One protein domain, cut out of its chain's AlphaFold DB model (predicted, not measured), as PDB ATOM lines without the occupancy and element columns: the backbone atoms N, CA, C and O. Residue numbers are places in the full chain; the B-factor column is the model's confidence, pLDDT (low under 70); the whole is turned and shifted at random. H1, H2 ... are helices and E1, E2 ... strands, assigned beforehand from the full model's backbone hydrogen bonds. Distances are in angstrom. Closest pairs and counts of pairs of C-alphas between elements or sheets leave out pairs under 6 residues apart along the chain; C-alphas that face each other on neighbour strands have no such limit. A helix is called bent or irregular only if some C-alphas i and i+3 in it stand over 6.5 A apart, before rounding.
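This is residues 16 to 56 of the 57 residues of an uncharacterized protein of Terriglobus saanensis (strain ATCC BAA-1853 / DSM 23119 / SP1PR4) (UniProt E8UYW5). A loose, elongated chain has a small two-stranded hairpin, E1 and E2, at one end and a short helix, H2, at the other, with another short helix, H1, next after the hairpin and a long looping stretch, residues 32 to 48, between H1 and H2. H1 follows the hairpin directly, and the residues that stick out are 17 to 22 at the hairpin's turn end and 50 to 56 at the H2 end. The printed part has 41 residues with two named strands and two named helices, in the order E1, E2, H1, H2; the sheet, order E1 - E2, is antiparallel. The class is mixed, helices and strands, with 12 residues in helices and 7 in strands, under half of the printed residues. The whole is loose, with a radius of gyration of the C-alphas of 11.6 A, and spans 36 by 22 by 14 A.

The sheet is a hairpin of E1, residues 16 to 18, and E2, residues 21 to 24, joined by a tight link. The two strands are antiparallel, with 144 degrees between their directions. The C-alphas of Met 17 and Leu 22, which face each other, are 4.7 A apart. Across the pair, N 16 and O 23 are 2.9 A apart and N 21 and O 18 are 3.1 A apart, both within hydrogen-bond range. A tight link of one residue joins E2 to H1, residues 26 to 31. H1 and E1 are apart. H2, residues 49 to 54, is apart from E1, E2 and H1. In H1 and H2 every O i to N i+4 pair is within hydrogen-bond range.

E2 is 9.7 A from first to last C-alpha and begins at C-alpha 21, (34.079, 66.166, 186.402). E1 is 6.3 A long and begins at C-alpha 16, (27.349, 64.114, 191.196). H1, from Ala 26 to Lys 31, and H2, from Asp 49 to Ala 54, are each 8.7 A long. H2 ends at C-alpha 54, (36.278, 82.303, 213.176). Neither helix is bent.

The two C-alphas farthest apart are those of Pro 20 and Ala 56, at 36.0 A, and the first and last printed C-alphas, of Tyr 16 and Ala 56, are 32.6 A apart. The printed part has no cut. The link from H1 to H2 is long, 17 residues, residues 32 to 48, and their C-alphas lie 2 to 12 A from the mean of the C-alphas. Residues 17 to 22 stand free, and so do residues 50 to 56, of which 50 to 54 belong to H2. The mean pLDDT of the printed part is 74.1; residues 46 to 56 are under 70, and the mean for H2 is 56.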
ATOM      1  N   TYR A  16      28.073  63.743 192.402       85.81
ATOM      2  CA  TYR A  16      27.349  64.114 191.196       85.81
ATOM      3  C   TYR A  16      28.332  64.388 190.064       85.81
ATOM      4  O   TYR A  16      29.494  64.734 190.286       85.81
ATOM      5  N   MET A  17      27.864  64.195 188.834       84.56
ATOM      6  CA  MET A  17      28.640  64.533 187.651       84.56
ATOM      7  C   MET A  17      28.306  65.952 187.216       84.56
ATOM      8  O   MET A  17      27.168  66.244 186.852       84.56
ATOM      9  N   ASP A  18      29.313  66.815 187.255       86.31
ATOM     10  CA  ASP A  18      29.267  68.167 186.712       86.31
ATOM     11  C   ASP A  18      30.041  68.166 185.388       86.31
ATOM     12  O   ASP A  18      31.260  68.351 185.326       86.31
ATOM     13  N   GLY A  19      29.334  67.812 184.312       90.31
ATOM     14  CA  GLY A  19      29.930  67.621 182.991       90.31
ATOM     15  C   GLY A  19      30.965  66.481 182.982       90.31
ATOM     16  O   GLY A  19      30.594  65.339 183.251       90.31
ATOM     17  N   PRO A  20      32.246  66.742 182.648       91.50
ATOM     18  CA  PRO A  20      33.301  65.725 182.651       91.50
ATOM     19  C   PRO A  20      33.919  65.488 184.040       91.50
ATOM     20  O   PRO A  20      34.810  64.646 184.168       91.50
ATOM     21  N   TYR A  21      33.501  66.235 185.066       84.56
ATOM     22  CA  TYR A  21      34.079  66.166 186.402       84.56
ATOM     23  C   TYR A  21      33.149  65.442 187.371       84.56
ATOM     24  O   TYR A  21      31.947  65.696 187.425       84.56
ATOM     25  N   LEU A  22      33.727  64.553 188.176       84.81
ATOM     26  CA  LEU A  22      33.032  63.915 189.282       84.81
ATOM     27  C   LEU A  22      33.250  64.746 190.547       84.81
ATOM     28  O   LEU A  22      34.379  64.879 191.023       84.81
ATOM     29  N   VAL A  23      32.172  65.316 191.078       83.81
ATOM     30  CA  VAL A  23      32.205  66.155 192.274       83.81
ATOM     31  C   VAL A  23      31.700  65.348 193.462       83.81
ATOM     32  O   VAL A  23      30.568  64.867 193.474       83.81
ATOM     33  N   PHE A  24      32.553  65.203 194.476       84.69
ATOM     34  CA  PHE A  24      32.202  64.547 195.733       84.69
ATOM     35  C   PHE A  24      31.508  65.523 196.681       84.69
ATOM     36  O   PHE A  24      31.953  66.661 196.860       84.69
ATOM     37  N   THR A  25      30.429  65.064 197.308       85.25
ATOM     38  CA  THR A  25      29.691  65.835 198.306       85.25
ATOM     39  C   THR A  25      30.255  65.599 199.706       85.25
ATOM     40  O   THR A  25      31.118  64.746 199.941       85.25
ATOM     41  N   ALA A  26      29.751  66.365 200.672       82.12
ATOM     42  CA  ALA A  26      30.131  66.215 202.071       82.12
ATOM     43  C   ALA A  26      29.756  64.836 202.639       82.12
ATOM     44  O   ALA A  26      30.468  64.335 203.505       82.12
ATOM     45  N   GLN A  27      28.681  64.202 202.142       81.56
ATOM     46  CA  GLN A  27      28.276  62.864 202.587       81.56
ATOM     47  C   GLN A  27      29.349  61.814 202.273       81.56
ATOM     48  O   GLN A  27      29.700  61.032 203.156       81.56
ATOM     49  N   TYR A  28      29.929  61.843 201.068       82.19
ATOM     50  CA  TYR A  28      30.995  60.913 200.694       82.19
ATOM     51  C   TYR A  28      32.217  61.044 201.609       82.19
ATOM     52  O   TYR A  28      32.719  60.059 202.147       82.19
ATOM     53  N   LEU A  29      32.658  62.282 201.838       80.06
ATOM     54  CA  LEU A  29      33.799  62.593 202.704       80.06
ATOM     55  C   LEU A  29      33.527  62.215 204.172       80.06
ATOM     56  O   LEU A  29      34.443  61.837 204.900       80.06
ATOM     57  N   LEU A  30      32.265  62.284 204.608       80.00
ATOM     58  CA  LEU A  30      31.845  61.875 205.947       80.00
ATOM     59  C   LEU A  30      31.858  60.348 206.094       80.00
ATOM     60  O   LEU A  30      32.400  59.845 207.076       80.00
ATOM     61  N   LYS A  31      31.350  59.608 205.097       79.75
ATOM     62  CA  LYS A  31      31.432  58.134 205.038       79.75
ATOM     63  C   LYS A  31      32.878  57.636 205.019       79.75
ATOM     64  O   LYS A  31      33.173  56.585 205.576       79.75
ATOM     65  N   GLN A  32      33.781  58.409 204.415       77.25
ATOM     66  CA  GLN A  32      35.211  58.115 204.389       77.25
ATOM     67  C   GLN A  32      35.854  58.144 205.786       77.25
ATOM     68  O   GLN A  32      36.879  57.502 206.001       77.25
ATOM     69  N   GLY A  33      35.261  58.866 206.742       77.56
ATOM     70  CA  GLY A  33      35.661  58.821 208.150       77.56
ATOM     71  C   GLY A  33      36.985  59.518 208.486       77.56
ATOM     72  O   GLY A  33      37.430  59.427 209.629       77.56
ATOM     73  N   TYR A  34      37.619  60.224 207.541       74.50
ATOM     74  CA  TYR A  34      38.828  61.007 207.813       74.50
ATOM     75  C   TYR A  34      38.892  62.310 207.004       74.50
ATOM     76  O   TYR A  34      38.422  62.388 205.870       74.50
ATOM     77  N   CYS A  35      39.503  63.347 207.588       78.69
ATOM     78  CA  CYS A  35      39.803  64.593 206.884       78.69
ATOM     79  C   CYS A  35      41.119  64.446 206.112       78.69
ATOM     80  O   CYS A  35      42.160  64.156 206.697       78.69
ATOM     81  N   CYS A  36      41.086  64.678 204.802       78.31
ATOM     82  CA  CYS A  36      42.267  64.596 203.942       78.31
ATOM     83  C   CYS A  36      43.176  65.838 203.997       78.31
ATOM     84  O   CYS A  36      44.240  65.830 203.390       78.31
ATOM     85  N   GLY A  37      42.767  66.917 204.680       73.69
ATOM     86  CA  GLY A  37      43.561  68.148 204.813       73.69
ATOM     87  C   GLY A  37      43.647  69.021 203.550       73.69
ATOM     88  O   GLY A  37      44.271  70.075 203.585       73.69
ATOM     89  N   ASN A  38      42.986  68.640 202.451       73.12
ATOM     90  CA  ASN A  38      43.046  69.349 201.160       73.12
ATOM     91  C   ASN A  38      42.106  70.562 201.043       73.12
ATOM     92  O   ASN A  38      41.862  71.047 199.939       73.12
ATOM     93  N   ASN A  39      41.571  71.063 202.159       72.62
ATOM     94  CA  ASN A  39      40.765  72.283 202.189       72.62
ATOM     95  C   ASN A  39      39.572  72.246 201.190       72.62
ATOM     96  O   ASN A  39      39.304  73.202 200.457       72.62
ATOM     97  N   CYS A  40      38.886  71.096 201.105       77.94
ATOM     98  CA  CYS A  40      37.807  70.856 200.143       77.94
ATOM     99  C   CYS A  40      36.575  71.726 200.449       77.94
ATOM    100  O   CYS A  40      36.162  71.834 201.601       77.94
ATOM    101  N   ARG A  41      35.916  72.263 199.412       72.19
ATOM    102  CA  ARG A  41      34.718  73.116 199.561       72.19
ATOM    103  C   ARG A  41      33.550  72.420 200.279       72.19
ATOM    104  O   ARG A  41      32.788  73.079 200.974       72.19
ATOM    105  N   HIS A  42      33.425  71.102 200.132       76.69
ATOM    106  CA  HIS A  42      32.403  70.287 200.797       76.69
ATOM    107  C   HIS A  42      32.963  69.482 201.978       76.69
ATOM    108  O   HIS A  42      32.419  68.435 202.311       76.69
ATOM    109  N   CYS A  43      34.069  69.918 202.592       79.50
ATOM    110  CA  CYS A  43      34.645  69.190 203.718       79.50
ATOM    111  C   CYS A  43      33.677  69.195 204.916       79.50
ATOM    112  O   CYS A  43      33.372  70.273 205.428       79.50
ATOM    113  N   PRO A  44      33.225  68.024 205.405       75.12
ATOM    114  CA  PRO A  44      32.346  67.953 206.569       75.12
ATOM    115  C   PRO A  44      33.072  68.287 207.884       75.12
ATOM    116  O   PRO A  44      32.421  68.605 208.871       75.12
ATOM    117  N   TYR A  45      34.409  68.230 207.905       73.00
ATOM    118  CA  TYR A  45      35.239  68.434 209.102       73.00
ATOM    119  C   TYR A  45      35.580  69.905 209.399       73.00
ATOM    120  O   TYR A  45      36.491  70.167 210.177       73.00
ATOM    121  N   GLY A  46      34.863  70.856 208.798       65.00
ATOM    122  CA  GLY A  46      35.031  72.276 209.105       65.00
ATOM    123  C   GLY A  46      36.165  72.918 208.317       65.00
ATOM    124  O   GLY A  46      37.223  73.255 208.842       65.00
ATOM    125  N   ASN A  47      35.943  73.052 207.012       62.25
ATOM    126  CA  ASN A  47      36.811  73.830 206.136       62.25
ATOM    127  C   ASN A  47      36.009  74.874 205.339       62.25
ATOM    128  O   ASN A  47      36.389  75.310 204.249       62.25
ATOM    129  N   SER A  48      34.844  75.236 205.860       56.62
ATOM    130  CA  SER A  48      34.005  76.265 205.275       56.62
ATOM    131  C   SER A  48      34.632  77.636 205.536       56.62
ATOM    132  O   SER A  48      35.364  77.831 206.508       56.62
ATOM    133  N   ASP A  49      34.363  78.612 204.666       53.88
ATOM    134  CA  ASP A  49      34.833  79.989 204.867       53.88
ATOM    135  C   ASP A  49      34.383  80.574 206.227       53.88
ATOM    136  O   ASP A  49      35.090  81.411 206.786       53.88
ATOM    137  N   GLU A  50      33.279  80.074 206.803       56.88
ATOM    138  CA  GLU A  50      32.814  80.380 208.168       56.88
ATOM    139  C   GLU A  50      33.787  79.925 209.272       56.88
ATOM    140  O   GLU A  50      34.090  80.715 210.168       56.88
ATOM    141  N   ASP A  51      34.361  78.719 209.186       56.22
ATOM    142  CA  ASP A  51      35.338  78.221 210.171       56.22
ATOM    143  C   ASP A  51      36.663  78.996 210.092       56.22
ATOM    144  O   ASP A  51      37.294  79.314 211.103       56.22
ATOM    145  N   ARG A  52      37.074  79.375 208.873       55.03
ATOM    146  CA  ARG A  52      38.278  80.188 208.635       55.03
ATOM    147  C   ARG A  52      38.109  81.633 209.116       55.03
ATOM    148  O   ARG A  52      39.070  82.224 209.603       55.03
ATOM    149  N   ALA A  53      36.905  82.197 208.995       56.78
ATOM    150  CA  ALA A  53      36.575  83.520 209.525       56.78
ATOM    151  C   ALA A  53      36.572  83.546 211.065       56.78
ATOM    152  O   ALA A  53      36.925  84.567 211.654       56.78
ATOM    153  N   ALA A  54      36.237  82.427 211.718       55.53
ATOM    154  CA  ALA A  54      36.278  82.303 213.176       55.53
ATOM    155  C   ALA A  54      37.710  82.237 213.752       55.53
ATOM    156  O   ALA A  54      37.926  82.669 214.882       55.53
ATOM    157  N   LEU A  55      38.691  81.755 212.979       56.72
ATOM    158  CA  LEU A  55      40.112  81.669 213.363       56.72
ATOM    159  C   LEU A  55      40.931  82.937 213.062       56.72
ATOM    160  O   LEU A  55      42.078  83.039 213.490       56.72
ATOM    161  N   ALA A  56      40.366  83.907 212.339       56.69
ATOM    162  CA  ALA A  56      41.031  85.167 211.997       56.69
ATOM    163  C   ALA A  56      40.881  86.261 213.078       56.69
ATOM    164  O   ALA A  56      40.972  87.448 212.757       56.69
TER     165      ALA A  56